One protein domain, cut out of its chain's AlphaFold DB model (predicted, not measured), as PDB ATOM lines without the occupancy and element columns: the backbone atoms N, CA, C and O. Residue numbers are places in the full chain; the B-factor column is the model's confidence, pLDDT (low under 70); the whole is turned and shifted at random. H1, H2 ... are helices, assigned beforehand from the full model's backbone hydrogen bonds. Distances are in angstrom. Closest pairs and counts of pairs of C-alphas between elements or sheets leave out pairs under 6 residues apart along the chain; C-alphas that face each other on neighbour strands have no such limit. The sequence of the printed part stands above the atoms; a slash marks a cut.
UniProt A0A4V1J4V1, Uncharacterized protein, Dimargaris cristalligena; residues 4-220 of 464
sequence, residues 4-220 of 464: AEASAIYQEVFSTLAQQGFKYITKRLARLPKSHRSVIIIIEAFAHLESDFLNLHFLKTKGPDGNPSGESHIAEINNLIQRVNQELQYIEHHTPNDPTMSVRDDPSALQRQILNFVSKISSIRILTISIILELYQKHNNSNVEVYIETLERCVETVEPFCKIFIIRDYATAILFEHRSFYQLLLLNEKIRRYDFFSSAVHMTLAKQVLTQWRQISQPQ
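What this domain is: This is residues 4 to 220 of the 464 residues of an uncharacterized protein of Dimargaris cristalligena (UniProt A0A4V1J4V1). The long helix H6 runs through the middle of a bundle of H1, H3, H5, H6, H7 and H8, helices side by side; H3 and H5 pack on one side of H6 and H7 on the other. H8 and then H9 follow beyond H7, while H1, with short H2 beside it, reaches H8 with residues 14 to 18, and residues 96 to 103 stick out. The printed part has 217 residues with nine named helices, H1 to H9 in order, and no named strand: all helix, compact, radius of gyration of the C-alphas 19.0 A, spans 61 by 41 by 34 A.

How they stand to each other: Start at H6, residues 107 to 138. H5, residues 71 to 94, makes a hairpin with it at a shallow tilt of 17 degrees, closest C-alphas Ile 81 and Ser 119, 5.3 A. H3, residues 34 to 54, touches H6 at Val 39 and Gln 111, closest C-alphas, 7.0 A. H7, residues 144 to 163, touches residues 117 to 131 of H6 alone, closest C-alphas Cys 154 and Ile 124, 6.2 A. H8, residues 168 to 192, touches H7 at 22 degrees, a shallow tilt, opposite ways, closest C-alphas Arg 168 and Cys 162, 4.5 A. H9, residues 196 to 217, touches H8, closest C-alphas Ala 206 and Gln 183, 5.2 A. H1, residues 4 to 18, touches H8 at Ala 18 and Tyr 170, closest C-alphas, 4.4 A. H2, residues 22 to 29, touches H1, closest C-alphas Ile 25 and Val 13, 5.9 A. H4, residues 57 to 60, only just touches H5, with 3 pairs of C-alphas within 8 A, the closest Phe 58 and His 73, 5.7 A. Every O i to N i+4 pair is within hydrogen-bond range in H1, H5, H6, H8 and H9, but 2 of 4 in H2, 15 of 17 in H3 and 12 of 16 in H7; H4 is too short for one.

Where its parts are: Find C-alpha 107 at (-5.235, -4.131, 182.759); from there H6 runs 46.8 A to C-alpha 138. H8 spans 35.8 A and H5 34.7 A. H9 ends at C-alpha 217, (-11.240, 9.836, 207.413). H3 has a kink of 30 degrees near residue 41.

The domain as a whole: The C-alphas of Thr 100 and Tyr 194, farthest apart, are 61.4 A apart. The printed part has no cut; the link from H5 to H6 is long. Confidence is under 70 at residues 95 to 105, 139 to 142 and 219 to 220.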
ATOM      1  N   ALA A   4     -13.379  -4.140 185.308       87.25
ATOM      2  CA  ALA A   4     -14.327  -3.420 186.152       87.25
ATOM      3  C   ALA A   4     -14.328  -3.960 187.594       87.25
ATOM      4  O   ALA A   4     -14.272  -3.179 188.541       87.25
ATOM      5  N   GLU A   5     -14.312  -5.286 187.764       90.38
ATOM      6  CA  GLU A   5     -14.188  -5.927 189.082       90.38
ATOM      7  C   GLU A   5     -12.849  -5.589 189.755       90.38
ATOM      8  O   GLU A   5     -12.830  -5.253 190.938       90.38
ATOM      9  N   ALA A   6     -11.740  -5.615 189.001       90.12
ATOM     10  CA  ALA A   6     -10.423  -5.210 189.501       90.12
ATOM     11  C   ALA A   6     -10.434  -3.757 189.997       90.12
ATOM     12  O   ALA A   6      -9.991  -3.466 191.109       90.12
ATOM     13  N   SER A   7     -10.965  -2.850 189.171       91.00
ATOM     14  CA  SER A   7     -11.033  -1.416 189.466       91.00
ATOM     15  C   SER A   7     -11.886  -1.132 190.697       91.00
ATOM     16  O   SER A   7     -11.483  -0.328 191.532       91.00
ATOM     17  N   ALA A   8     -13.019  -1.825 190.850       93.50
ATOM     18  CA  ALA A   8     -13.873  -1.699 192.027       93.50
ATOM     19  C   ALA A   8     -13.149  -2.140 193.311       93.50
ATOM     20  O   ALA A   8     -13.242  -1.456 194.327       93.50
ATOM     21  N   ILE A   9     -12.381  -3.237 193.267       94.75
ATOM     22  CA  ILE A   9     -11.589  -3.685 194.425       94.75
ATOM     23  C   ILE A   9     -10.499  -2.662 194.769       94.75
ATOM     24  O   ILE A   9     -10.324  -2.337 195.942       94.75
ATOM     25  N   TYR A  10      -9.781  -2.122 193.779       95.31
ATOM     26  CA  TYR A  10      -8.779  -1.086 194.042       95.31
ATOM     27  C   TYR A  10      -9.398   0.193 194.599       95.31
ATOM     28  O   TYR A  10      -8.862   0.752 195.553       95.31
ATOM     29  N   GLN A  11     -10.542   0.619 194.068       94.88
ATOM     30  CA  GLN A  11     -11.277   1.752 194.614       94.88
ATOM     31  C   GLN A  11     -11.634   1.515 196.084       94.88
ATOM     32  O   GLN A  11     -11.334   2.347 196.930       94.88
ATOM     33  N   GLU A  12     -12.177   0.343 196.414       94.81
ATOM     34  CA  GLU A  12     -12.507  -0.054 197.788       94.81
ATOM     35  C   GLU A  12     -11.278  -0.022 198.718       94.81
ATOM     36  O   GLU A  12     -11.371   0.386 199.880       94.81
ATOM     37  N   VAL A  13     -10.111  -0.431 198.208       95.75
ATOM     38  CA  VAL A  13      -8.822  -0.368 198.912       95.75
ATOM     39  C   VAL A  13      -8.411   1.080 199.179       95.75
ATOM     40  O   VAL A  13      -8.138   1.414 200.330       95.75
ATOM     41  N   PHE A  14      -8.426   1.956 198.174       96.19
ATOM     42  CA  PHE A  14      -8.045   3.360 198.354       96.19
ATOM     43  C   PHE A  14      -9.055   4.136 199.209       96.19
ATOM     44  O   PHE A  14      -8.641   4.871 200.100       96.19
ATOM     45  N   SER A  15     -10.361   3.906 199.071       93.75
ATOM     46  CA  SER A  15     -11.356   4.462 200.000       93.75
ATOM     47  C   SER A  15     -11.104   3.995 201.442       93.75
ATOM     48  O   SER A  15     -11.260   4.766 202.386       93.75
ATOM     49  N   THR A  16     -10.649   2.752 201.635       92.81
ATOM     50  CA  THR A  16     -10.279   2.243 202.967       92.81
ATOM     51  C   THR A  16      -9.002   2.891 203.503       92.81
ATOM     52  O   THR A  16      -8.936   3.166 204.698       92.81
ATOM     53  N   LEU A  17      -8.008   3.165 202.650       93.62
ATOM     54  CA  LEU A  17      -6.818   3.936 203.032       93.62
ATOM     55  C   LEU A  17      -7.188   5.369 203.436       93.62
ATOM     56  O   LEU A  17      -6.700   5.854 204.452       93.62
ATOM     57  N   ALA A  18      -8.103   6.011 202.704       91.94
ATOM     58  CA  ALA A  18      -8.616   7.345 203.031       91.94
ATOM     59  C   ALA A  18      -9.263   7.386 204.424       91.94
ATOM     60  O   ALA A  18      -9.042   8.324 205.183       91.94
ATOM     61  N   GLN A  19      -9.984   6.320 204.780       89.56
ATOM     62  CA  GLN A  19     -10.611   6.115 206.091       89.56
ATOM     63  C   GLN A  19      -9.652   5.568 207.161       89.56
ATOM     64  O   GLN A  19     -10.093   5.167 208.237       89.56
ATOM     65  N   GLN A  20      -8.349   5.483 206.867       88.31
ATOM     66  CA  GLN A  20      -7.321   4.971 207.782       88.31
ATOM     67  C   GLN A  20      -7.596   3.524 208.256       88.31
ATOM     68  O   GLN A  20      -7.166   3.080 209.321       88.31
ATOM     69  N   GLY A  21      -8.311   2.742 207.443       85.00
ATOM     70  CA  GLY A  21      -8.728   1.367 207.718       85.00
ATOM     71  C   GLY A  21      -7.662   0.315 207.398       85.00
ATOM     72  O   GLY A  21      -8.000  -0.740 206.857       85.00
ATOM     73  N   PHE A  22      -6.389   0.577 207.716       88.88
ATOM     74  CA  PHE A  22      -5.225  -0.206 207.263       88.88
ATOM     75  C   PHE A  22      -5.349  -1.720 207.499       88.88
ATOM     76  O   PHE A  22      -5.034  -2.520 206.619       88.88
ATOM     77  N   LYS A  23      -5.921  -2.133 208.637       87.31
ATOM     78  CA  LYS A  23      -6.131  -3.551 208.991       87.31
ATOM     79  C   LYS A  23      -7.039  -4.332 208.030       87.31
ATOM     80  O   LYS A  23      -7.054  -5.559 208.060       87.31
ATOM     81  N   TYR A  24      -7.826  -3.647 207.201       90.19
ATOM     82  CA  TYR A  24      -8.742  -4.279 206.250       90.19
ATOM     83  C   TYR A  24      -8.156  -4.405 204.837       90.19
ATOM     84  O   TYR A  24      -8.737  -5.108 204.011       90.19
ATOM     85  N   ILE A  25      -7.015  -3.768 204.555       92.31
ATOM     86  CA  ILE A  25      -6.437  -3.672 203.205       92.31
ATOM     87  C   ILE A  25      -6.054  -5.048 202.654       92.31
ATOM     88  O   ILE A  25      -6.551  -5.428 201.594       92.31
ATOM     89  N   THR A  26      -5.286  -5.844 203.403       91.62
ATOM     90  CA  THR A  26      -4.887  -7.211 203.011       91.62
ATOM     91  C   THR A  26      -6.092  -8.090 202.676       91.62
ATOM     92  O   THR A  26      -6.111  -8.780 201.659       91.62
ATOM     93  N   LYS A  27      -7.159  -8.023 203.486       92.38
ATOM     94  CA  LYS A  27      -8.386  -8.798 203.244       92.38
ATOM     95  C   LYS A  27      -9.067  -8.399 201.932       92.38
ATOM     96  O   LYS A  27      -9.592  -9.267 201.236       92.38
ATOM     97  N   ARG A  28      -9.085  -7.105 201.595       93.50
ATOM     98  CA  ARG A  28      -9.678  -6.618 200.341       93.50
ATOM     99  C   ARG A  28      -8.817  -6.995 199.135       93.50
ATOM    100  O   ARG A  28      -9.356  -7.490 198.149       93.50
ATOM    101  N   LEU A  29      -7.496  -6.849 199.240       94.00
ATOM    102  CA  LEU A  29      -6.550  -7.209 198.180       94.00
ATOM    103  C   LEU A  29      -6.527  -8.712 197.879       94.00
ATOM    104  O   LEU A  29      -6.364  -9.087 196.722       94.00
ATOM    105  N   ALA A  30      -6.782  -9.575 198.869       93.06
ATOM    106  CA  ALA A  30      -6.865 -11.028 198.679       93.06
ATOM    107  C   ALA A  30      -7.961 -11.479 197.688       93.06
ATOM    108  O   ALA A  30      -7.958 -12.628 197.248       93.06
ATOM    109  N   ARG A  31      -8.898 -10.589 197.323       94.69
ATOM    110  CA  ARG A  31      -9.924 -10.836 196.295       94.69
ATOM    111  C   ARG A  31      -9.383 -10.731 194.866       94.69
ATOM    112  O   ARG A  31     -10.042 -11.203 193.943       94.69
ATOM    113  N   LEU A  32      -8.226 -10.098 194.671       92.38
ATOM    114  CA  LEU A  32      -7.600  -9.951 193.360       92.38
ATOM    115  C   LEU A  32      -6.903 -11.261 192.935       92.38
ATOM    116  O   LEU A  32      -6.363 -11.989 193.771       92.38
ATOM    117  N   PRO A  33      -6.877 -11.583 191.631       90.44
ATOM    118  CA  PRO A  33      -6.236 -12.782 191.119       90.44
ATOM    119  C   PRO A  33      -4.710 -12.659 191.164       90.44
ATOM    120  O   PRO A  33      -4.139 -11.570 191.218       90.44
ATOM    121  N   LYS A  34      -4.029 -13.808 191.054       88.62
ATOM    122  CA  LYS A  34      -2.560 -13.909 191.114       88.62
ATOM    123  C   LYS A  34      -1.823 -13.048 190.080       88.62
ATOM    124  O   LYS A  34      -0.674 -12.699 190.324       88.62
ATOM    125  N   SER A  35      -2.458 -12.679 188.968       85.62
ATOM    126  CA  SER A  35      -1.881 -11.764 187.971       85.62
ATOM    127  C   SER A  35      -1.620 -10.352 188.513       85.62
ATOM    128  O   SER A  35      -0.838  -9.621 187.925       85.62
ATOM    129  N   HIS A  36      -2.224  -9.969 189.645       90.38
ATOM    130  CA  HIS A  36      -1.989  -8.683 190.312       90.38
ATOM    131  C   HIS A  36      -0.989  -8.790 191.475       90.38
ATOM    132  O   HIS A  36      -0.839  -7.838 192.236       90.38
ATOM    133  N   ARG A  37      -0.317  -9.937 191.654       91.88
ATOM    134  CA  ARG A  37       0.482 -10.227 192.856       91.88
ATOM    135  C   ARG A  37       1.542  -9.168 193.161       91.88
ATOM    136  O   ARG A  37       1.650  -8.777 194.318       91.88
ATOM    137  N   SER A  38       2.290  -8.695 192.166       92.44
ATOM    138  CA  SER A  38       3.311  -7.659 192.383       92.44
ATOM    139  C   SER A  38       2.698  -6.355 192.894       92.44
ATOM    140  O   SER A  38       3.142  -5.808 193.901       92.44
ATOM    141  N   VAL A  39       1.609  -5.904 192.263       93.81
ATOM    142  CA  VAL A  39       0.875  -4.695 192.666       93.81
ATOM    143  C   VAL A  39       0.254  -4.855 194.056       93.81
ATOM    144  O   VAL A  39       0.287  -3.915 194.841       93.81
ATOM    145  N   ILE A  40      -0.262  -6.042 194.396       95.44
ATOM    146  CA  ILE A  40      -0.771  -6.349 195.743       95.44
ATOM    147  C   ILE A  40       0.333  -6.151 196.785       95.44
ATOM    148  O   ILE A  40       0.131  -5.395 197.729       95.44
ATOM    149  N   ILE A  41       1.507  -6.759 196.581       96.31
ATOM    150  CA  ILE A  41       2.647  -6.650 197.511       96.31
ATOM    151  C   ILE A  41       3.073  -5.186 197.687       96.31
ATOM    152  O   ILE A  41       3.366  -4.751 198.800       96.31
ATOM    153  N   ILE A  42       3.095  -4.416 196.596       98.06
ATOM    154  CA  ILE A  42       3.434  -2.989 196.620       98.06
ATOM    155  C   ILE A  42       2.402  -2.188 197.424       98.06
ATOM    156  O   ILE A  42       2.793  -1.383 198.264       98.06
ATOM    157  N   ILE A  43       1.100  -2.410 197.211       97.56
ATOM    158  CA  ILE A  43       0.047  -1.694 197.948       97.56
ATOM    159  C   ILE A  43       0.039  -2.088 199.427       97.56
ATOM    160  O   ILE A  43      -0.185  -1.227 200.269       97.56
ATOM    161  N   GLU A  44       0.291  -3.352 199.769       96.81
ATOM    162  CA  GLU A  44       0.396  -3.783 201.170       96.81
ATOM    163  C   GLU A  44       1.565  -3.099 201.883       96.81
ATOM    164  O   GLU A  44       1.387  -2.565 202.979       96.81
ATOM    165  N   ALA A  45       2.738  -3.049 201.243       97.62
ATOM    166  CA  ALA A  45       3.893  -2.329 201.772       97.62
ATOM    167  C   ALA A  45       3.610  -0.824 201.903       97.62
ATOM    168  O   ALA A  45       3.900  -0.226 202.934       97.62
ATOM    169  N   PHE A  46       2.985  -0.224 200.889       98.00
ATOM    170  CA  PHE A  46       2.574   1.177 200.917       98.00
ATOM    171  C   PHE A  46       1.577   1.468 202.049       98.00
ATOM    172  O   PHE A  46       1.764   2.417 202.800       98.00
ATOM    173  N   ALA A  47       0.556   0.627 202.231       96.88
ATOM    174  CA  ALA A  47      -0.429   0.766 203.300       96.88
ATOM    175  C   ALA A  47       0.206   0.671 204.695       96.88
ATOM    176  O   ALA A  47      -0.216   1.378 205.608       96.88
ATOM    177  N   HIS A  48       1.213  -0.190 204.861       96.25
ATOM    178  CA  HIS A  48       1.967  -0.282 206.107       96.25
ATOM    179  C   HIS A  48       2.748   1.006 206.390       96.25
ATOM    180  O   HIS A  48       2.600   1.569 207.474       96.25
ATOM    181  N   LEU A  49       3.488   1.513 205.398       96.69
ATOM    182  CA  LEU A  49       4.252   2.756 205.525       96.69
ATOM    183  C   LEU A  49       3.351   3.967 205.788       96.69
ATOM    184  O   LEU A  49       3.668   4.801 206.627       96.69
ATOM    185  N   GLU A  50       2.192   4.041 205.139       95.81
ATOM    186  CA  GLU A  50       1.202   5.091 205.394       95.81
ATOM    187  C   GLU A  50       0.611   5.003 206.799       95.81
ATOM    188  O   GLU A  50       0.398   6.027 207.449       95.81
ATOM    189  N   SER A  51       0.383   3.786 207.304       94.44
ATOM    190  CA  SER A  51      -0.044   3.604 208.687       94.44
ATOM    191  C   SER A  51       1.020   4.099 209.661       94.44
ATOM    192  O   SER A  51       0.679   4.782 210.623       94.44
ATOM    193  N   ASP A  52       2.286   3.769 209.432       94.81
ATOM    194  CA  ASP A  52       3.393   4.207 210.280       94.81
ATOM    195  C   ASP A  52       3.598   5.722 210.215       94.81
ATOM    196  O   ASP A  52       3.781   6.363 211.251       94.81
ATOM    197  N   PHE A  53       3.481   6.315 209.026       95.56
ATOM    198  CA  PHE A  53       3.530   7.760 208.832       95.56
ATOM    199  C   PHE A  53       2.409   8.481 209.596       95.56
ATOM    200  O   PHE A  53       2.689   9.376 210.395       95.56
ATOM    201  N   LEU A  54       1.146   8.068 209.423       93.88
ATOM    202  CA  LEU A  54       0.010   8.688 210.120       93.88
ATOM    203  C   LEU A  54       0.055   8.474 211.641       93.88
ATOM    204  O   LEU A  54      -0.485   9.297 212.385       93.88
ATOM    205  N   ASN A  55       0.703   7.398 212.094       92.56
ATOM    206  CA  ASN A  55       0.966   7.123 213.505       92.56
ATOM    207  C   ASN A  55       2.270   7.747 214.028       92.56
ATOM    208  O   ASN A  55       2.634   7.514 215.178       92.56
ATOM    209  N   LEU A  56       2.971   8.541 213.211       94.25
ATOM    210  CA  LEU A  56       4.230   9.201 213.567       94.25
ATOM    211  C   LEU A  56       5.335   8.225 214.020       94.25
ATOM    212  O   LEU A  56       6.265   8.608 214.727       94.25
ATOM    213  N   HIS A  57       5.273   6.957 213.604       93.56
ATOM    214  CA  HIS A  57       6.227   5.924 214.012       93.56
ATOM    215  C   HIS A  57       7.657   6.202 213.535       93.56
ATOM    216  O   HIS A  57       8.607   5.766 214.181       93.56
ATOM    217  N   PHE A  58       7.836   6.991 212.473       91.62
ATOM    218  CA  PHE A  58       9.159   7.445 212.032       91.62
ATOM    219  C   PHE A  58       9.881   8.315 213.078       91.62
ATOM    220  O   PHE A  58      11.104   8.429 213.037       91.62
ATOM    221  N   LEU A  59       9.168   8.885 214.059       90.25
ATOM    222  CA  LEU A  59       9.788   9.592 215.185       90.25
ATOM    223  C   LEU A  59      10.420   8.638 216.218       90.25
ATOM    224  O   LEU A  59      11.238   9.071 217.029       90.25
ATOM    225  N   LYS A  60      10.089   7.337 216.187       87.12
ATOM    226  CA  LYS A  60      10.651   6.325 217.105       87.12
ATOM    227  C   LYS A  60      12.107   5.992 216.786       87.12
ATOM    228  O   LYS A  60      12.859   5.593 217.676       87.12
ATOM    229  N   THR A  61      12.507   6.121 215.523       82.12
ATOM    230  CA  THR A  61      13.867   5.798 215.080       82.12
ATOM    231  C   THR A  61      14.817   6.913 215.486       82.12
ATOM    232  O   THR A  61      14.660   8.047 215.033       82.12
ATOM    233  N   LYS A  62      15.782   6.589 216.350       82.56
ATOM    234  CA  LYS A  62      16.766   7.541 216.870       82.56
ATOM    235  C   LYS A  62      18.063   7.487 216.071       82.56
ATOM    236  O   LYS A  62      18.550   6.399 215.766       82.56
ATOM    237  N   GLY A  63      18.617   8.657 215.782       77.06
ATOM    238  CA  GLY A  63      19.949   8.823 215.226       77.06
ATOM    239  C   GLY A  63      21.056   8.651 216.275       77.06
ATOM    240  O   GLY A  63      20.779   8.408 217.456       77.06
ATOM    241  N   PRO A  64      22.327   8.797 215.860       76.00
ATOM    242  CA  PRO A  64      23.496   8.673 216.739       76.00
ATOM    243  C   PRO A  64      23.509   9.660 217.914       76.00
ATOM    244  O   PRO A  64      24.102   9.386 218.954       76.00
ATOM    245  N   ASP A  65      22.853  10.805 217.750       76.88
ATOM    246  CA  ASP A  65      22.691  11.868 218.743       76.88
ATOM    247  C   ASP A  65      21.487  11.648 219.681       76.88
ATOM    248  O   ASP A  65      21.239  12.454 220.575       76.88
ATOM    249  N   GLY A  66      20.740  10.553 219.502       75.69
ATOM    250  CA  GLY A  66      19.556  10.217 220.292       75.69
ATOM    251  C   GLY A  66      18.276  10.949 219.871       75.69
ATOM    252  O   GLY A  66      17.216  10.651 220.433       75.69
ATOM    253  N   ASN A  67      18.350  11.845 218.881       80.50
ATOM    254  CA  ASN A  67      17.198  12.551 218.325       80.50
ATOM    255  C   ASN A  67      16.479  11.693 217.273       80.50
ATOM    256  O   ASN A  67      17.108  10.836 216.650       80.50
ATOM    257  N   PRO A  68      15.173  11.901 217.030       83.88
ATOM    258  CA  PRO A  68      14.472  11.267 215.921       83.88
ATOM    259  C   PRO A  68      15.162  11.568 214.587       83.88
ATOM    260  O   PRO A  68      15.356  12.739 214.255       83.88
ATOM    261  N   SER A  69      15.525  10.528 213.832       87.06
ATOM    262  CA  SER A  69      16.189  10.663 212.526       87.06
ATOM    263  C   SER A  69      15.284  10.312 211.346       87.06
ATOM    264  O   SER A  69      15.499  10.801 210.243       87.06
ATOM    265  N   GLY A  70      14.288   9.442 211.548       88.62
ATOM    266  CA  GLY A  70      13.408   8.931 210.488       88.62
ATOM    267  C   GLY A  70      14.111   8.134 209.379       88.62
ATOM    268  O   GLY A  70      13.442   7.672 208.456       88.62
ATOM    269  N   GLU A  71      15.431   7.939 209.456       90.44
ATOM    270  CA  GLU A  71      16.257   7.389 208.371       90.44
ATOM    271  C   GLU A  71      15.819   5.984 207.952       90.44
ATOM    272  O   GLU A  71      15.742   5.700 206.758       90.44
ATOM    273  N   SER A  72      15.471   5.121 208.915       90.44
ATOM    274  CA  SER A  72      14.976   3.769 208.617       90.44
ATOM    275  C   SER A  72      13.680   3.819 207.810       90.44
ATOM    276  O   SER A  72      13.538   3.111 206.817       90.44
ATOM    277  N   HIS A  73      12.752   4.697 208.196       93.31
ATOM    278  CA  HIS A  73      11.465   4.812 207.520       93.31
ATOM    279  C   HIS A  73      11.625   5.423 206.117       93.31
ATOM    280  O   HIS A  73      11.051   4.930 205.149       93.31
ATOM    281  N   ILE A  74      12.488   6.437 205.968       95.44
ATOM    282  CA  ILE A  74      12.856   6.996 204.656       95.44
ATOM    283  C   ILE A  74      13.511   5.926 203.767       95.44
ATOM    284  O   ILE A  74      13.212   5.848 202.573       95.44
ATOM    285  N   ALA A  75      14.376   5.072 204.320       95.88
ATOM    286  CA  ALA A  75      14.991   3.971 203.582       95.88
ATOM    287  C   ALA A  75      13.950   2.943 203.105       95.88
ATOM    288  O   ALA A  75      14.009   2.496 201.958       95.88
ATOM    289  N   GLU A  76      12.963   2.602 203.935       97.12
ATOM    290  CA  GLU A  76      11.860   1.717 203.545       97.12
ATOM    291  C   GLU A  76      10.995   2.313 202.428       97.12
ATOM    292  O   GLU A  76      10.665   1.610 201.469       97.12
ATOM    293  N   ILE A  77      10.696   3.615 202.490       97.31
ATOM    294  CA  ILE A  77       9.981   4.320 201.418       97.31
ATOM    295  C   ILE A  77      10.798   4.304 200.116       97.31
ATOM    296  O   ILE A  77      10.258   4.013 199.048       97.31
ATOM    297  N   ASN A  78      12.110   4.546 200.180       97.81
ATOM    298  CA  ASN A  78      12.983   4.461 199.004       97.81
ATOM    299  C   ASN A  78      13.013   3.045 198.403       97.81
ATOM    300  O   ASN A  78      12.941   2.892 197.181       97.81
ATOM    301  N   ASN A  79      13.036   2.009 199.244       97.88
ATOM    302  CA  ASN A  79      12.938   0.618 198.796       97.88
ATOM    303  C   ASN A  79      11.592   0.333 198.109       97.88
ATOM    304  O   ASN A  79      11.554  -0.375 197.100       97.88
ATOM    305  N   LEU A  80      10.486   0.893 198.615       98.00
ATOM    306  CA  LEU A  80       9.180   0.804 197.958       98.00
ATOM    307  C   LEU A  80       9.205   1.478 196.580       98.00
ATOM    308  O   LEU A  80       8.780   0.863 195.603       98.00
ATOM    309  N   ILE A  81       9.746   2.696 196.476       98.00
ATOM    310  CA  ILE A  81       9.879   3.416 195.199       98.00
ATOM    311  C   ILE A  81      10.705   2.597 194.198       98.00
ATOM    312  O   ILE A  81      10.319   2.470 193.036       98.00
ATOM    313  N   GLN A  82      11.808   1.986 194.637       97.56
ATOM    314  CA  GLN A  82      12.624   1.126 193.780       97.56
ATOM    315  C   GLN A  82      11.830  -0.079 193.257       97.56
ATOM    316  O   GLN A  82      11.889  -0.370 192.062       97.56
ATOM    317  N   ARG A  83      11.052  -0.751 194.118       97.19
ATOM    318  CA  ARG A  83      10.180  -1.871 193.716       97.19
ATOM    319  C   ARG A  83       9.103  -1.435 192.726       97.19
ATOM    320  O   ARG A  83       8.853  -2.138 191.754       97.19
ATOM    321  N   VAL A  84       8.498  -0.269 192.947       96.69
ATOM    322  CA  VAL A  84       7.521   0.318 192.021       96.69
ATOM    323  C   VAL A  84       8.144   0.547 190.645       96.69
ATOM    324  O   VAL A  84       7.558   0.153 189.642       96.69
ATOM    325  N   ASN A  85       9.346   1.124 190.592       95.75
ATOM    326  CA  ASN A  85      10.040   1.388 189.331       95.75
ATOM    327  C   ASN A  85      10.412   0.097 188.585       95.75
ATOM    328  O   ASN A  85      10.281   0.044 187.365       95.75
ATOM    329  N   GLN A  86      10.832  -0.950 189.301       95.25
ATOM    330  CA  GLN A  86      11.097  -2.267 188.709       95.25
ATOM    331  C   GLN A  86       9.833  -2.874 188.085       95.25
ATOM    332  O   GLN A  86       9.886  -3.400 186.975       95.25
ATOM    333  N   GLU A  87       8.692  -2.766 188.768       94.19
ATOM    334  CA  GLU A  87       7.419  -3.283 188.258       94.19
ATOM    335  C   GLU A  87       6.907  -2.469 187.059       94.19
ATOM    336  O   GLU A  87       6.451  -3.046 186.075       94.19
ATOM    337  N   LEU A  88       7.029  -1.137 187.095       92.19
ATOM    338  CA  LEU A  88       6.699  -0.278 185.952       92.19
ATOM    339  C   LEU A  88       7.522  -0.658 184.715       92.19
ATOM    340  O   LEU A  88       6.949  -0.855 183.643       92.19
ATOM    341  N   GLN A  89       8.836  -0.848 184.875       91.19
ATOM    342  CA  GLN A  89       9.708  -1.316 183.797       91.19
ATOM    343  C   GLN A  89       9.280  -2.694 183.289       91.19
ATOM    344  O   GLN A  89       9.199  -2.900 182.081       91.19
ATOM    345  N   TYR A  90       8.967  -3.636 184.181       89.94
ATOM    346  CA  TYR A  90       8.486  -4.956 183.778       89.94
ATOM    347  C   TYR A  90       7.219  -4.860 182.913       89.94
ATOM    348  O   TYR A  90       7.177  -5.459 181.836       89.94
ATOM    349  N   ILE A  91       6.232  -4.058 183.329       86.75
ATOM    350  CA  ILE A  91       4.990  -3.837 182.574       86.75
ATOM    351  C   ILE A  91       5.285  -3.211 181.203       86.75
ATOM    352  O   ILE A  91       4.735  -3.661 180.199       86.75
ATOM    353  N   GLU A  92       6.169  -2.213 181.130       83.62
ATOM    354  CA  GLU A  92       6.556  -1.562 179.869       83.62
ATOM    355  C   GLU A  92       7.219  -2.522 178.873       83.62
ATOM    356  O   GLU A  92       6.976  -2.420 177.673       83.62
ATOM    357  N   HIS A  93       8.017  -3.480 179.353       82.19
ATOM    358  CA  HIS A  93       8.721  -4.436 178.490       82.19
ATOM    359  C   HIS A  93       7.848  -5.622 178.047       82.19
ATOM    360  O   HIS A  93       8.137  -6.236 177.022       82.19
ATOM    361  N   HIS A  94       6.799  -5.963 178.806       76.44
ATOM    362  CA  HIS A  94       5.997  -7.176 178.584       76.44
ATOM    363  C   HIS A  94       4.567  -6.904 178.096       76.44
ATOM    364  O   HIS A  94       3.853  -7.854 177.775       76.44
ATOM    365  N   THR A  95       4.146  -5.639 178.001       68.06
ATOM    366  CA  THR A  95       2.861  -5.268 177.391       68.06
ATOM    367  C   THR A  95       3.123  -4.662 176.009       68.06
ATOM    368  O   THR A  95       3.740  -3.599 175.935       68.06
ATOM    369  N   PRO A  96       2.699  -5.298 174.900       56.28
ATOM    370  CA  PRO A  96       2.881  -4.730 173.570       56.28
ATOM    371  C   PRO A  96       2.161  -3.384 173.468       56.28
ATOM    372  O   PRO A  96       0.990  -3.279 173.833       56.28
ATOM    373  N   ASN A  97       2.836  -2.364 172.932       51.81
ATOM    374  CA  ASN A  97       2.175  -1.163 172.426       51.81
ATOM    375  C   ASN A  97       1.354  -1.559 171.189       51.81
ATOM    376  O   ASN A  97       1.811  -1.363 170.066       51.81
ATOM    377  N   ASP A  98       0.185  -2.172 171.378       49.59
ATOM    378  CA  ASP A  98      -0.776  -2.370 170.297       49.59
ATOM    379  C   ASP A  98      -1.614  -1.086 170.170       49.59
ATOM    380  O   ASP A  98      -2.459  -0.814 171.030       49.59
ATOM    381  N   PRO A  99      -1.388  -0.256 169.135       51.12
ATOM    382  CA  PRO A  99      -2.069   1.027 168.973       51.12
ATOM    383  C   PRO A  99      -3.578   0.886 168.708       51.12
ATOM    384  O   PRO A  99      -4.268   1.899 168.602       51.12
ATOM    385  N   THR A 100      -4.096  -0.342 168.587       48.62
ATOM    386  CA  THR A 100      -5.517  -0.625 168.349       48.62
ATOM    387  C   THR A 100      -6.317  -0.947 169.616       48.62
ATOM    388  O   THR A 100      -7.549  -0.891 169.573       48.62
ATOM    389  N   MET A 101      -5.670  -1.229 170.757       45.22
ATOM    390  CA  MET A 101      -6.387  -1.465 172.015       45.22
ATOM    391  C   MET A 101      -6.851  -0.150 172.647       45.22
ATOM    392  O   MET A 101      -6.074   0.774 172.889       45.22
ATOM    393  N   SER A 102      -8.146  -0.074 172.954       45.81
ATOM    394  CA  SER A 102      -8.712   1.045 173.700       45.81
ATOM    395  C   SER A 102      -8.124   1.075 175.120       45.81
ATOM    396  O   SER A 102      -8.078   0.055 175.806       45.81
ATOM    397  N   VAL A 103      -7.725   2.261 175.603       48.53
ATOM    398  CA  VAL A 103      -7.220   2.496 176.979       48.53
ATOM    399  C   VAL A 103      -8.211   2.005 178.054       48.53
ATOM    400  O   VAL A 103      -7.834   1.805 179.206       48.53
ATOM    401  N   ARG A 104      -9.487   1.793 177.691       48.22
ATOM    402  CA  ARG A 104     -10.533   1.300 178.593       48.22
ATOM    403  C   ARG A 104     -10.476  -0.203 178.866       48.22
ATOM    404  O   ARG A 104     -11.135  -0.615 179.811       48.22
ATOM    405  N   ASP A 105      -9.692  -0.979 178.116       57.34
ATOM    406  CA  ASP A 105      -9.661  -2.446 178.219       57.34
ATOM    407  C   ASP A 105      -8.282  -3.017 178.600       57.34
ATOM    408  O   ASP A 105      -8.128  -4.235 178.629       57.34
ATOM    409  N   ASP A 106      -7.291  -2.171 178.917       71.06
ATOM    410  CA  ASP A 106      -5.918  -2.582 179.257       71.06
ATOM    411  C   ASP A 106      -5.701  -2.706 180.789       71.06
ATOM    412  O   ASP A 106      -5.593  -1.689 181.490       71.06
ATOM    413  N   PRO A 107      -5.570  -3.928 181.349       75.50
ATOM    414  CA  PRO A 107      -5.235  -4.131 182.759       75.50
ATOM    415  C   PRO A 107      -3.877  -3.536 183.153       75.50
ATOM    416  O   PRO A 107      -3.706  -3.121 184.303       75.50
ATOM    417  N   SER A 108      -2.926  -3.445 182.218       82.81
ATOM    418  CA  SER A 108      -1.607  -2.857 182.457       82.81
ATOM    419  C   SER A 108      -1.680  -1.337 182.612       82.81
ATOM    420  O   SER A 108      -0.896  -0.756 183.361       82.81
ATOM    421  N   ALA A 109      -2.632  -0.656 181.965       84.38
ATOM    422  CA  ALA A 109      -2.864   0.778 182.161       84.38
ATOM    423  C   ALA A 109      -3.347   1.085 183.589       84.38
ATOM    424  O   ALA A 109      -2.831   2.002 184.233       84.38
ATOM    425  N   LEU A 110      -4.271   0.272 184.118       87.00
ATOM    426  CA  LEU A 110      -4.746   0.366 185.503       87.00
ATOM    427  C   LEU A 110      -3.598   0.187 186.507       87.00
ATOM    428  O   LEU A 110      -3.435   0.991 187.427       87.00
ATOM    429  N   GLN A 111      -2.779  -0.851 186.318       90.00
ATOM    430  CA  GLN A 111      -1.633  -1.119 187.188       90.00
ATOM    431  C   GLN A 111      -0.602   0.017 187.131       90.00
ATOM    432  O   GLN A 111      -0.191   0.508 188.182       90.00
ATOM    433  N   ARG A 112      -0.255   0.513 185.934       90.75
ATOM    434  CA  ARG A 112       0.640   1.673 185.761       90.75
ATOM    435  C   ARG A 112       0.126   2.912 186.486       90.75
ATOM    436  O   ARG A 112       0.900   3.594 187.150       90.75
ATOM    437  N   GLN A 113      -1.172   3.197 186.402       90.50
ATOM    438  CA  GLN A 113      -1.773   4.349 187.075       90.50
ATOM    439  C   GLN A 113      -1.641   4.265 188.603       90.50
ATOM    440  O   GLN A 113      -1.265   5.249 189.240       90.50
ATOM    441  N   ILE A 114      -1.900   3.088 189.179       94.12
ATOM    442  CA  ILE A 114      -1.754   2.836 190.618       94.12
ATOM    443  C   ILE A 114      -0.290   2.958 191.049       94.12
ATOM    444  O   ILE A 114       0.010   3.633 192.031       94.12
ATOM    445  N   LEU A 115       0.626   2.335 190.310       95.69
ATOM    446  CA  LEU A 115       2.056   2.345 190.615       95.69
ATOM    447  C   LEU A 115       2.648   3.759 190.534       95.69
ATOM    448  O   LEU A 115       3.348   4.184 191.452       95.69
ATOM    449  N   ASN A 116       2.295   4.528 189.501       94.06
ATOM    450  CA  ASN A 116       2.697   5.931 189.380       94.06
ATOM    451  C   ASN A 116       2.202   6.773 190.562       94.06
ATOM    452  O   ASN A 116       2.955   7.588 191.093       94.06
ATOM    453  N   PHE A 117       0.959   6.556 191.002       96.31
ATOM    454  CA  PHE A 117       0.429   7.215 192.193       96.31
ATOM    455  C   PHE A 117       1.225   6.840 193.452       96.31
ATOM    456  O   PHE A 117       1.708   7.732 194.146       96.31
ATOM    457  N   VAL A 118       1.432   5.543 193.714       97.69
ATOM    458  CA  VAL A 118       2.191   5.063 194.885       97.69
ATOM    459  C   VAL A 118       3.606   5.647 194.907       97.69
ATOM    460  O   VAL A 118       4.045   6.123 195.952       97.69
ATOM    461  N   SER A 119       4.303   5.676 193.767       97.00
ATOM    462  CA  SER A 119       5.637   6.284 193.662       97.00
ATOM    463  C   SER A 119       5.615   7.775 194.015       97.00
ATOM    464  O   SER A 119       6.408   8.213 194.850       97.00
ATOM    465  N   LYS A 120       4.688   8.552 193.439       96.50
ATOM    466  CA  LYS A 120       4.607   9.999 193.685       96.50
ATOM    467  C   LYS A 120       4.251  10.330 195.129       96.50
ATOM    468  O   LYS A 120       4.901  11.195 195.713       96.50
ATOM    469  N   ILE A 121       3.284   9.627 195.722       97.12
ATOM    470  CA  ILE A 121       2.939   9.830 197.134       97.12
ATOM    471  C   ILE A 121       4.102   9.434 198.042       97.12
ATOM    472  O   ILE A 121       4.439  10.190 198.945       97.12
ATOM    473  N   SER A 122       4.786   8.327 197.754       97.56
ATOM    474  CA  SER A 122       5.979   7.913 198.504       97.56
ATOM    475  C   SER A 122       7.067   8.998 198.495       97.56
ATOM    476  O   SER A 122       7.627   9.323 199.539       97.56
ATOM    477  N   SER A 123       7.329   9.633 197.345       96.56
ATOM    478  CA  SER A 123       8.272  10.760 197.270       96.56
ATOM    479  C   SER A 123       7.815  11.973 198.086       96.56
ATOM    480  O   SER A 123       8.635  12.604 198.750       96.56
ATOM    481  N   ILE A 124       6.516  12.284 198.074       96.94
ATOM    482  CA  ILE A 124       5.942  13.350 198.905       96.94
ATOM    483  C   ILE A 124       6.120  13.031 200.394       96.94
ATOM    484  O   ILE A 124       6.516  13.910 201.156       96.94
ATOM    485  N   ARG A 125       5.913  11.777 200.820       96.38
ATOM    486  CA  ARG A 125       6.106  11.372 202.222       96.38
ATOM    487  C   ARG A 125       7.520  11.619 202.720       96.38
ATOM    488  O   ARG A 125       7.663  12.108 203.834       96.38
ATOM    489  N   ILE A 126       8.543  11.366 201.903       96.75
ATOM    490  CA  ILE A 126       9.934  11.681 202.269       96.75
ATOM    491  C   ILE A 126      10.079  13.177 202.583       96.75
ATOM    492  O   ILE A 126      10.647  13.531 203.613       96.75
ATOM    493  N   LEU A 127       9.529  14.055 201.738       95.38
ATOM    494  CA  LEU A 127       9.582  15.504 201.958       95.38
ATOM    495  C   LEU A 127       8.839  15.908 203.236       95.38
ATOM    496  O   LEU A 127       9.374  16.657 204.051       95.38
ATOM    497  N   THR A 128       7.631  15.381 203.440       95.06
ATOM    498  CA  THR A 128       6.806  15.706 204.610       95.06
ATOM    499  C   THR A 128       7.434  15.201 205.912       95.06
ATOM    500  O   THR A 128       7.431  15.926 206.903       95.06
ATOM    501  N   ILE A 129       8.041  14.007 205.913       95.62
ATOM    502  CA  ILE A 129       8.809  13.480 207.053       95.62
ATOM    503  C   ILE A 129       9.975  14.412 207.384       95.62
ATOM    504  O   ILE A 129      10.133  14.785 208.545       95.62
ATOM    505  N   SER A 130      10.754  14.833 206.384       92.75
ATOM    506  CA  SER A 130      11.877  15.757 206.590       92.75
ATOM    507  C   SER A 130      11.425  17.080 207.209       92.75
ATOM    508  O   SER A 130      12.035  17.539 208.170       92.75
ATOM    509  N   ILE A 131      10.316  17.658 206.733       93.06
ATOM    510  CA  ILE A 131       9.745  18.882 207.319       93.06
ATOM    511  C   ILE A 131       9.351  18.654 208.785       93.06
ATOM    512  O   ILE A 131       9.679  19.473 209.640       93.06
ATOM    513  N   ILE A 132       8.664  17.549 209.096       92.88
ATOM    514  CA  ILE A 132       8.235  17.239 210.469       92.88
ATOM    515  C   ILE A 132       9.446  17.057 211.399       92.88
ATOM    516  O   ILE A 132       9.450  17.591 212.509       92.88
ATOM    517  N   LEU A 133      10.483  16.346 210.948       90.69
ATOM    518  CA  LEU A 133      11.719  16.147 211.709       90.69
ATOM    519  C   LEU A 133      12.458  17.466 211.949       90.69
ATOM    520  O   LEU A 133      12.895  17.726 213.069       90.69
ATOM    521  N   GLU A 134      12.569  18.322 210.933       88.94
ATOM    522  CA  GLU A 134      13.221  19.618 211.098       88.94
ATOM    523  C   GLU A 134      12.432  20.547 212.024       88.94
ATOM    524  O   GLU A 134      13.035  21.204 212.874       88.94
ATOM    525  N   LEU A 135      11.100  20.572 211.924       87.00
ATOM    526  CA  LEU A 135      10.252  21.322 212.852       87.00
ATOM    527  C   LEU A 135      10.402  20.817 214.286       87.00
ATOM    528  O   LEU A 135      10.467  21.627 215.203       87.00
ATOM    529  N   TYR A 136      10.513  19.504 214.490       84.44
ATOM    530  CA  TYR A 136      10.766  18.931 215.810       84.44
ATOM    531  C   TYR A 136      12.124  19.380 216.376       84.44
ATOM    532  O   TYR A 136      12.206  19.932 217.474       84.44
ATOM    533  N   GLN A 137      13.199  19.201 215.603       82.00
ATOM    534  CA  GLN A 137      14.570  19.464 216.056       82.00
ATOM    535  C   GLN A 137      14.889  20.963 216.174       82.00
ATOM    536  O   GLN A 137      15.670  21.372 217.035       82.00
ATOM    537  N   LYS A 138      14.313  21.795 215.299       75.31
ATOM    538  CA  LYS A 138      14.660  23.214 215.129       75.31
ATOM    539  C   LYS A 138      13.452  24.139 215.294       75.31
ATOM    540  O   LYS A 138      13.471  25.228 214.731       75.31
ATOM    541  N   HIS A 139      12.450  23.754 216.091       67.69
ATOM    542  CA  HIS A 139      11.168  24.465 216.257       67.69
ATOM    543  C   HIS A 139      11.265  25.991 216.405       67.69
ATOM    544  O   HIS A 139      10.398  26.713 215.922       67.69
ATOM    545  N   ASN A 140      12.325  26.501 217.044       59.81
ATOM    546  CA  ASN A 140      12.526  27.939 217.151       59.81
ATOM    547  C   ASN A 140      13.198  28.539 215.913       59.81
ATOM    548  O   ASN A 140      12.785  29.617 215.533       59.81
ATOM    549  N   ASN A 141      14.165  27.896 215.249       59.44
ATOM    550  CA  ASN A 141      15.033  28.499 214.214       59.44
ATOM    551  C   ASN A 141      14.853  27.899 212.801       59.44
ATOM    552  O   ASN A 141      15.777  27.899 211.989       59.44
ATOM    553  N   SER A 142      13.687  27.323 212.523       64.69
ATOM    554  CA  SER A 142      13.368  26.725 211.228       64.69
ATOM    555  C   SER A 142      13.075  27.775 210.151       64.69
ATOM    556  O   SER A 142      12.390  28.764 210.418       64.69
ATOM    557  N   ASN A 143      13.542  27.523 208.923       73.44
ATOM    558  CA  ASN A 143      13.217  28.312 207.732       73.44
ATOM    559  C   ASN A 143      11.812  27.925 207.240       73.44
ATOM    560  O   ASN A 143      11.648  27.066 206.373       73.44
ATOM    561  N   VAL A 144      10.797  28.501 207.889       81.50
ATOM    562  CA  VAL A 144       9.387  28.153 207.674       81.50
ATOM    563  C   VAL A 144       8.962  28.440 206.232       81.50
ATOM    564  O   VAL A 144       8.167  27.679 205.683       81.50
ATOM    565  N   GLU A 145       9.525  29.465 205.585       84.56
ATOM    566  CA  GLU A 145       9.243  29.794 204.186       84.56
ATOM    567  C   GLU A 145       9.558  28.630 203.233       84.56
ATOM    568  O   GLU A 145       8.715  28.256 202.418       84.56
ATOM    569  N   VAL A 146      10.717  27.982 203.391       88.94
ATOM    570  CA  VAL A 146      11.108  26.831 202.553       88.94
ATOM    571  C   VAL A 146      10.151  25.647 202.733       88.94
ATOM    572  O   VAL A 146       9.865  24.913 201.779       88.94
ATOM    573  N   TYR A 147       9.624  25.442 203.942       91.12
ATOM    574  CA  TYR A 147       8.653  24.374 204.199       91.12
ATOM    575  C   TYR A 147       7.301  24.674 203.559       91.12
ATOM    576  O   TYR A 147       6.691  23.773 202.987       91.12
ATOM    577  N   ILE A 148       6.855  25.933 203.617       92.06
ATOM    578  CA  ILE A 148       5.621  26.393 202.971       92.06
ATOM    579  C   ILE A 148       5.697  26.142 201.458       92.06
ATOM    580  O   ILE A 148       4.814  25.474 200.922       92.06
ATOM    581  N   GLU A 149       6.777  26.568 200.794       93.06
ATOM    582  CA  GLU A 149       6.995  26.333 199.353       93.06
ATOM    583  C   GLU A 149       7.065  24.837 199.002       93.06
ATOM    584  O   GLU A 149       6.638  24.387 197.936       93.06
ATOM    585  N   THR A 150       7.631  24.022 199.892       94.19
ATOM    586  CA  THR A 150       7.720  22.572 199.681       94.19
ATOM    587  C   THR A 150       6.355  21.901 199.808       94.19
ATOM    588  O   THR A 150       6.015  21.061 198.971       94.19
ATOM    589  N   LEU A 151       5.545  22.285 200.797       94.44
ATOM    590  CA  LEU A 151       4.183  21.770 200.957       94.44
ATOM    591  C   LEU A 151       3.257  22.224 199.826       94.44
ATOM    592  O   LEU A 151       2.436  21.426 199.376       94.44
ATOM    593  N   GLU A 152       3.407  23.452 199.332       94.00
ATOM    594  CA  GLU A 152       2.654  23.946 198.174       94.00
ATOM    595  C   GLU A 152       2.905  23.079 196.933       94.00
ATOM    596  O   GLU A 152       1.962  22.544 196.348       94.00
ATOM    597  N   ARG A 153       4.174  22.791 196.617       94.81
ATOM    598  CA  ARG A 153       4.533  21.865 195.526       94.81
ATOM    599  C   ARG A 153       3.986  20.450 195.735       94.81
ATOM    600  O   ARG A 153       3.617  19.774 194.770       94.81
ATOM    601  N   CYS A 154       3.918  19.975 196.982       94.62
ATOM    602  CA  CYS A 154       3.293  18.687 197.291       94.62
ATOM    603  C   CYS A 154       1.790  18.713 196.972       94.62
ATOM    604  O   CYS A 154       1.291  17.790 196.331       94.62
ATOM    605  N   VAL A 155       1.083  19.781 197.353       93.75
ATOM    606  CA  VAL A 155      -0.344  19.985 197.051       93.75
ATOM    607  C   VAL A 155      -0.594  19.972 195.539       93.75
ATOM    608  O   VAL A 155      -1.453  19.219 195.076       93.75
ATOM    609  N   GLU A 156       0.198  20.720 194.769       93.88
ATOM    610  CA  GLU A 156       0.117  20.758 193.300       93.88
ATOM    611  C   GLU A 156       0.377  19.386 192.660       93.88
ATOM    612  O   GLU A 156      -0.253  19.019 191.669       93.88
ATOM    613  N   THR A 157       1.273  18.590 193.249       94.75
ATOM    614  CA  THR A 157       1.592  17.239 192.764       94.75
ATOM    615  C   THR A 157       0.445  16.250 193.013       94.75
ATOM    616  O   THR A 157       0.223  15.354 192.196       94.75
ATOM    617  N   VAL A 158      -0.296  16.386 194.120       94.31
ATOM    618  CA  VAL A 158      -1.399  15.474 194.493       94.31
ATOM    619  C   VAL A 158      -2.696  15.798 193.748       94.31
ATOM    620  O   VAL A 158      -3.466  14.895 193.414       94.31
ATOM    621  N   GLU A 159      -2.955  17.074 193.467       93.75
ATOM    622  CA  GLU A 159      -4.233  17.548 192.922       93.75
ATOM    623  C   GLU A 159      -4.691  16.840 191.625       93.75
ATOM    624  O   GLU A 159      -5.865  16.456 191.546       93.75
ATOM    625  N   PRO A 160      -3.821  16.546 190.635       93.81
ATOM    626  CA  PRO A 160      -4.212  15.787 189.445       93.81
ATOM    627  C   PRO A 160      -4.773  14.393 189.762       93.81
ATOM    628  O   PRO A 160      -5.693  13.929 189.082       93.81
ATOM    629  N   PHE A 161      -4.277  13.737 190.816       93.00
ATOM    630  CA  PHE A 161      -4.724  12.400 191.214       93.00
ATOM    631  C   PHE A 161      -6.136  12.395 191.811       93.00
ATOM    632  O   PHE A 161      -6.823  11.378 191.744       93.00
ATOM    633  N   CYS A 162      -6.633  13.540 192.291       92.62
ATOM    634  CA  CYS A 162      -8.002  13.669 192.803       92.62
ATOM    635  C   CYS A 162      -9.072  13.478 191.709       92.62
ATOM    636  O   CYS A 162     -10.243  13.251 192.009       92.62
ATOM    637  N   LYS A 163      -8.685  13.551 190.428       90.62
ATOM    638  CA  LYS A 163      -9.573  13.312 189.279       90.62
ATOM    639  C   LYS A 163      -9.608  11.842 188.849       90.62
ATOM    640  O   LYS A 163     -10.456  11.463 188.045       90.62
ATOM    641  N   ILE A 164      -8.708  11.006 189.370       90.19
ATOM    642  CA  ILE A 164      -8.615   9.593 189.002       90.19
ATOM    643  C   ILE A 164      -9.549   8.783 189.894       90.19
ATOM    644  O   ILE A 164      -9.286   8.596 191.076       90.19
ATOM    645  N   PHE A 165     -10.623   8.261 189.304       88.88
ATOM    646  CA  PHE A 165     -11.723   7.599 190.014       88.88
ATOM    647  C   PHE A 165     -11.282   6.544 191.046       88.88
ATOM    648  O   PHE A 165     -11.769   6.559 192.170       88.88
ATOM    649  N   ILE A 166     -10.330   5.675 190.692       91.50
ATOM    650  CA  ILE A 166      -9.886   4.551 191.537       91.50
ATOM    651  C   ILE A 166      -9.147   5.006 192.803       91.50
ATOM    652  O   ILE A 166      -9.244   4.355 193.833       91.50
ATOM    653  N   ILE A 167      -8.407   6.113 192.743       93.88
ATOM    654  CA  ILE A 167      -7.560   6.600 193.852       93.88
ATOM    655  C   ILE A 167      -8.102   7.888 194.481       93.88
ATOM    656  O   ILE A 167      -7.527   8.387 195.448       93.88
ATOM    657  N   ARG A 168      -9.193   8.436 193.932       94.00
ATOM    658  CA  ARG A 168      -9.724   9.770 194.227       94.00
ATOM    659  C   ARG A 168      -9.870  10.036 195.716       94.00
ATOM    660  O   ARG A 168      -9.397  11.069 196.178       94.00
ATOM    661  N   ASP A 169     -10.517   9.135 196.447       92.62
ATOM    662  CA  ASP A 169     -10.826   9.349 197.866       92.62
ATOM    663  C   ASP A 169      -9.547   9.510 198.686       92.62
ATOM    664  O   ASP A 169      -9.424  10.418 199.508       92.62
ATOM    665  N   TYR A 170      -8.555   8.672 198.400       95.75
ATOM    666  CA  TYR A 170      -7.284   8.697 199.101       95.75
ATOM    667  C   TYR A 170      -6.397   9.870 198.676       95.75
ATOM    668  O   TYR A 170      -5.837  10.551 199.531       95.75
ATOM    669  N   ALA A 171      -6.340  10.182 197.377       96.25
ATOM    670  CA  ALA A 171      -5.675  11.389 196.887       96.25
ATOM    671  C   ALA A 171      -6.282  12.657 197.515       96.25
ATOM    672  O   ALA A 171      -5.551  13.557 197.921       96.25
ATOM    673  N   THR A 172      -7.608  12.699 197.676       95.50
ATOM    674  CA  THR A 172      -8.315  13.809 198.332       95.50
ATOM    675  C   THR A 172      -7.977  13.882 199.825       95.50
ATOM    676  O   THR A 172      -7.749  14.972 200.346       95.50
ATOM    677  N   ALA A 173      -7.882  12.739 200.517       94.56
ATOM    678  CA  ALA A 173      -7.449  12.700 201.914       94.56
ATOM    679  C   ALA A 173      -6.025  13.256 202.086       94.56
ATOM    680  O   ALA A 173      -5.809  14.115 202.938       94.56
ATOM    681  N   ILE A 174      -5.079  12.833 201.237       95.88
ATOM    682  CA  ILE A 174      -3.696  13.340 201.236       95.88
ATOM    683  C   ILE A 174      -3.660  14.838 200.920       95.88
ATOM    684  O   ILE A 174      -2.900  15.583 201.543       95.88
ATOM    685  N   LEU A 175      -4.477  15.297 199.966       96.31
ATOM    686  CA  LEU A 175      -4.576  16.709 199.607       96.31
ATOM    687  C   LEU A 175      -5.013  17.554 200.808       96.31
ATOM    688  O   LEU A 175      -4.412  18.595 201.070       96.31
ATOM    689  N   PHE A 176      -6.033  17.113 201.548       95.38
ATOM    690  CA  PHE A 176      -6.482  17.825 202.743       95.38
ATOM    691  C   PHE A 176      -5.478  17.743 203.887       95.38
ATOM    692  O   PHE A 176      -5.237  18.761 204.525       95.38
ATOM    693  N   GLU A 177      -4.820  16.605 204.096       95.00
ATOM    694  CA  GLU A 177      -3.719  16.491 205.058       95.00
ATOM    695  C   GLU A 177      -2.626  17.550 204.796       95.00
ATOM    696  O   GLU A 177      -2.290  18.340 205.684       95.00
ATOM    697  N   HIS A 178      -2.120  17.635 203.559       95.62
ATOM    698  CA  HIS A 178      -1.061  18.587 203.201       95.62
ATOM    699  C   HIS A 178      -1.548  20.034 203.221       95.62
ATOM    700  O   HIS A 178      -0.829  20.912 203.695       95.62
ATOM    701  N   ARG A 179      -2.779  20.303 202.762       95.81
ATOM    702  CA  ARG A 179      -3.374  21.643 202.846       95.81
ATOM    703  C   ARG A 179      -3.562  22.074 204.300       95.81
ATOM    704  O   ARG A 179      -3.265  23.220 204.609       95.81
ATOM    705  N   SER A 180      -3.987  21.189 205.203       94.12
ATOM    706  CA  SER A 180      -4.058  21.496 206.636       94.12
ATOM    707  C   SER A 180      -2.689  21.894 207.169       94.12
ATOM    708  O   SER A 180      -2.568  22.930 207.818       94.12
ATOM    709  N   PHE A 181      -1.649  21.119 206.858       95.31
ATOM    710  CA  PHE A 181      -0.301  21.419 207.326       95.31
ATOM    711  C   PHE A 181       0.227  22.752 206.763       95.31
ATOM    712  O   PHE A 181       0.695  23.603 207.519       95.31
ATOM    713  N   TYR A 182       0.052  22.980 205.461       95.62
ATOM    714  CA  TYR A 182       0.409  24.225 204.776       95.62
ATOM    715  C   TYR A 182      -0.274  25.452 205.396       95.62
ATOM    716  O   TYR A 182       0.396  26.420 205.755       95.62
ATOM    717  N   GLN A 183      -1.598  25.399 205.593       95.25
ATOM    718  CA  GLN A 183      -2.361  26.512 206.171       95.25
ATOM    719  C   GLN A 183      -1.936  26.812 207.616       95.25
ATOM    720  O   GLN A 183      -1.910  27.972 208.015       95.25
ATOM    721  N   LEU A 184      -1.560  25.792 208.395       94.62
ATOM    722  CA  LEU A 184      -1.077  25.971 209.768       94.62
ATOM    723  C   LEU A 184       0.321  26.602 209.830       94.62
ATOM    724  O   LEU A 184       0.569  27.439 210.698       94.62
ATOM    725  N   LEU A 185       1.230  26.244 208.917       93.38
ATOM    726  CA  LEU A 185       2.540  26.899 208.834       93.38
ATOM    727  C   LEU A 185       2.413  28.356 208.379       93.38
ATOM    728  O   LEU A 185       3.027  29.232 208.983       93.38
ATOM    729  N   LEU A 186       1.557  28.627 207.388       92.69
ATOM    730  CA  LEU A 186       1.243  29.994 206.973       92.69
ATOM    731  C   LEU A 186       0.622  30.808 208.101       92.69
ATOM    732  O   LEU A 186       1.046  31.935 208.340       92.69
ATOM    733  N   LEU A 187      -0.344  30.241 208.824       92.69
ATOM    734  CA  LEU A 187      -0.947  30.890 209.982       92.69
ATOM    735  C   LEU A 187       0.115  31.289 211.011       92.69
ATOM    736  O   LEU A 187       0.134  32.438 211.443       92.69
ATOM    737  N   ASN A 188       1.014  30.369 211.375       90.75
ATOM    738  CA  ASN A 188       2.101  30.678 212.302       90.75
ATOM    739  C   ASN A 188       2.965  31.836 211.785       90.75
ATOM    740  O   ASN A 188       3.249  32.774 212.526       90.75
ATOM    741  N   GLU A 189       3.330  31.811 210.504       88.94
ATOM    742  CA  GLU A 189       4.148  32.861 209.898       88.94
ATOM    743  C   GLU A 189       3.444  34.227 209.898       88.94
ATOM    744  O   GLU A 189       4.045  35.244 210.249       88.94
ATOM    745  N   LYS A 190       2.142  34.273 209.597       88.75
ATOM    746  CA  LYS A 190       1.357  35.518 209.645       88.75
ATOM    747  C   LYS A 190       1.173  36.050 211.065       88.75
ATOM    748  O   LYS A 190       1.275  37.260 211.263       88.75
ATOM    749  N   ILE A 191       0.999  35.173 212.057       87.19
ATOM    750  CA  ILE A 191       0.967  35.568 213.474       87.19
ATOM    751  C   ILE A 191       2.314  36.183 213.876       87.19
ATOM    752  O   ILE A 191       2.345  37.238 214.508       87.19
ATOM    753  N   ARG A 192       3.434  35.562 213.481       84.19
ATOM    754  CA  ARG A 192       4.790  36.053 213.785       84.19
ATOM    755  C   ARG A 192       5.078  37.423 213.173       84.19
ATOM    756  O   ARG A 192       5.773  38.221 213.799       84.19
ATOM    757  N   ARG A 193       4.530  37.697 211.988       83.50
ATOM    758  CA  ARG A 193       4.601  39.000 211.302       83.50
ATOM    759  C   ARG A 193       3.548  40.008 211.770       83.50
ATOM    760  O   ARG A 193       3.429  41.064 211.168       83.50
ATOM    761  N   TYR A 194       2.775  39.672 212.803       83.44
ATOM    762  CA  TYR A 194       1.721  40.525 213.347       83.44
ATOM    763  C   TYR A 194       0.681  40.983 212.297       83.44
ATOM    764  O   TYR A 194       0.113  42.070 212.375       83.44
ATOM    765  N   ASP A 195       0.365  40.117 211.328       85.69
ATOM    766  CA  ASP A 195      -0.645  40.369 210.293       85.69
ATOM    767  C   ASP A 195      -1.986  39.733 210.688       85.69
ATOM    768  O   ASP A 195      -2.228  38.541 210.460       85.69
ATOM    769  N   PHE A 196      -2.871  40.522 211.309       83.06
ATOM    770  CA  PHE A 196      -4.156  40.033 211.823       83.06
ATOM    771  C   PHE A 196      -5.067  39.478 210.724       83.06
ATOM    772  O   PHE A 196      -5.658  38.410 210.897       83.06
ATOM    773  N   PHE A 197      -5.197  40.195 209.604       82.88
ATOM    774  CA  PHE A 197      -6.147  39.833 208.554       82.88
ATOM    775  C   PHE A 197      -5.745  38.514 207.898       82.88
ATOM    776  O   PHE A 197      -6.555  37.586 207.842       82.88
ATOM    777  N   SER A 198      -4.479  38.388 207.487       86.75
ATOM    778  CA  SER A 198      -3.989  37.139 206.902       86.75
ATOM    779  C   SER A 198      -4.051  35.991 207.910       86.75
ATOM    780  O   SER A 198      -4.433  34.879 207.547       86.75
ATOM    781  N   SER A 199      -3.749  36.248 209.190       87.81
ATOM    782  CA  SER A 199      -3.881  35.236 210.247       87.81
ATOM    783  C   SER A 199      -5.324  34.725 210.364       87.81
ATOM    784  O   SER A 199      -5.547  33.518 210.384       87.81
ATOM    785  N   ALA A 200      -6.328  35.606 210.365       82.75
ATOM    786  CA  ALA A 200      -7.737  35.204 210.451       82.75
ATOM    787  C   ALA A 200      -8.194  34.367 209.243       82.75
ATOM    788  O   ALA A 200      -8.921  33.378 209.401       82.75
ATOM    789  N   VAL A 201      -7.733  34.730 208.041       84.62
ATOM    790  CA  VAL A 201      -8.004  33.975 206.810       84.62
ATOM    791  C   VAL A 201      -7.409  32.568 206.901       84.62
ATOM    792  O   VAL A 201      -8.138  31.588 206.756       84.62
ATOM    793  N   HIS A 202      -6.117  32.441 207.211       90.94
ATOM    794  CA  HIS A 202      -5.460  31.130 207.289       90.94
ATOM    795  C   HIS A 202      -5.980  30.270 208.447       90.94
ATOM    796  O   HIS A 202      -6.095  29.056 208.297       90.94
ATOM    797  N   MET A 203      -6.387  30.879 209.564       87.62
ATOM    798  CA  MET A 203      -7.065  30.185 210.663       87.62
ATOM    799  C   MET A 203      -8.387  29.551 210.210       87.62
ATOM    800  O   MET A 203      -8.672  28.391 210.516       87.62
ATOM    801  N   THR A 204      -9.180  30.293 209.437       82.62
ATOM    802  CA  THR A 204     -10.437  29.799 208.860       82.62
ATOM    803  C   THR A 204     -10.181  28.649 207.889       82.62
ATOM    804  O   THR A 204     -10.800  27.588 208.000       82.62
ATOM    805  N   LEU A 205      -9.248  28.837 206.954       88.69
ATOM    806  CA  LEU A 205      -8.912  27.831 205.947       88.69
ATOM    807  C   LEU A 205      -8.365  26.554 206.593       88.69
ATOM    808  O   LEU A 205      -8.788  25.456 206.234       88.69
ATOM    809  N   ALA A 206      -7.489  26.676 207.595       90.25
ATOM    810  CA  ALA A 206      -6.979  25.534 208.347       90.25
ATOM    811  C   ALA A 206      -8.120  24.731 208.993       90.25
ATOM    812  O   ALA A 206      -8.155  23.506 208.855       90.25
ATOM    813  N   LYS A 207      -9.094  25.404 209.626       85.38
ATOM    814  CA  LYS A 207     -10.273  24.750 210.219       85.38
ATOM    815  C   LYS A 207     -11.110  24.017 209.174       85.38
ATOM    816  O   LYS A 207     -11.478  22.860 209.392       85.38
ATOM    817  N   GLN A 208     -11.413  24.677 208.057       86.69
ATOM    818  CA  GLN A 208     -12.204  24.089 206.973       86.69
ATOM    819  C   GLN A 208     -11.546  22.809 206.456       86.69
ATOM    820  O   GLN A 208     -12.188  21.759 206.419       86.69
ATOM    821  N   VAL A 209     -10.250  22.863 206.144       89.69
ATOM    822  CA  VAL A 209      -9.530  21.714 205.588       89.69
ATOM    823  C   VAL A 209      -9.362  20.592 206.621       89.69
ATOM    824  O   VAL A 209      -9.586  19.431 206.290       89.69
ATOM    825  N   LEU A 210      -9.063  20.906 207.890       88.19
ATOM    826  CA  LEU A 210      -9.005  19.900 208.967       88.19
ATOM    827  C   LEU A 210     -10.352  19.179 209.145       88.19
ATOM    828  O   LEU A 210     -10.395  17.972 209.392       88.19
ATOM    829  N   THR A 211     -11.456  19.913 208.999       85.06
ATOM    830  CA  THR A 211     -12.814  19.363 209.084       85.06
ATOM    831  C   THR A 211     -13.117  18.460 207.891       85.06
ATOM    832  O   THR A 211     -13.606  17.346 208.078       85.06
ATOM    833  N   GLN A 212     -12.766  18.887 206.677       87.88
ATOM    834  CA  GLN A 212     -12.909  18.083 205.461       87.88
ATOM    835  C   GLN A 212     -12.076  16.797 205.520       87.88
ATOM    836  O   GLN A 212     -12.566  15.717 205.183       87.88
ATOM    837  N   TRP A 213     -10.836  16.879 206.011       89.88
ATOM    838  CA  TRP A 213      -9.995  15.700 206.193       89.88
ATOM    839  C   TRP A 213     -10.607  14.717 207.194       89.88
ATOM    840  O   TRP A 213     -10.655  13.512 206.933       89.88
ATOM    841  N   ARG A 214     -11.147  15.223 208.311       86.12
ATOM    842  CA  ARG A 214     -11.866  14.402 209.294       86.12
ATOM    843  C   ARG A 214     -13.072  13.700 208.673       86.12
ATOM    844  O   ARG A 214     -13.251  12.514 208.925       86.12
ATOM    845  N   GLN A 215     -13.872  14.405 207.874       85.69
ATOM    846  CA  GLN A 215     -15.058  13.837 207.223       85.69
ATOM    847  C   GLN A 215     -14.703  12.666 206.298       85.69
ATOM    848  O   GLN A 215     -15.381  11.646 206.331       85.69
ATOM    849  N   ILE A 216     -13.622  12.779 205.519       85.25
ATOM    850  CA  ILE A 216     -13.156  11.686 204.647       85.25
ATOM    851  C   ILE A 216     -12.551  10.530 205.451       85.25
ATOM    852  O   ILE A 216     -12.703   9.367 205.078       85.25
ATOM    853  N   SER A 217     -11.889  10.841 206.565       82.00
ATOM    854  CA  SER A 217     -11.240   9.836 207.413       82.00
ATOM    855  C   SER A 217     -12.232   9.002 208.234       82.00
ATOM    856  O   SER A 217     -11.854   7.969 208.781       82.00
ATOM    857  N   GLN A 218     -13.497   9.423 208.343       76.44
ATOM    858  CA  GLN A 218     -14.526   8.680 209.066       76.44
ATOM    859  C   GLN A 218     -15.226   7.665 208.146       76.44
ATOM    860  O   GLN A 218     -15.693   8.029 207.063       76.44
ATOM    861  N   PRO A 219     -15.360   6.388 208.555       60.56
ATOM    862  CA  PRO A 219     -16.233   5.459 207.850       60.56
ATOM    863  C   PRO A 219     -17.674   5.974 207.947       60.56
ATOM    864  O   PRO A 219     -18.111   6.347 209.033       60.56
ATOM    865  N   GLN A 220     -18.395   6.011 206.820       50.66
ATOM    866  CA  GLN A 220     -19.755   6.555 206.706       50.66
ATOM    867  C   GLN A 220     -20.716   5.954 207.752       50.66
ATOM    868  O   GLN A 220     -21.386   4.953 207.511       50.66
TER     869      GLN A 220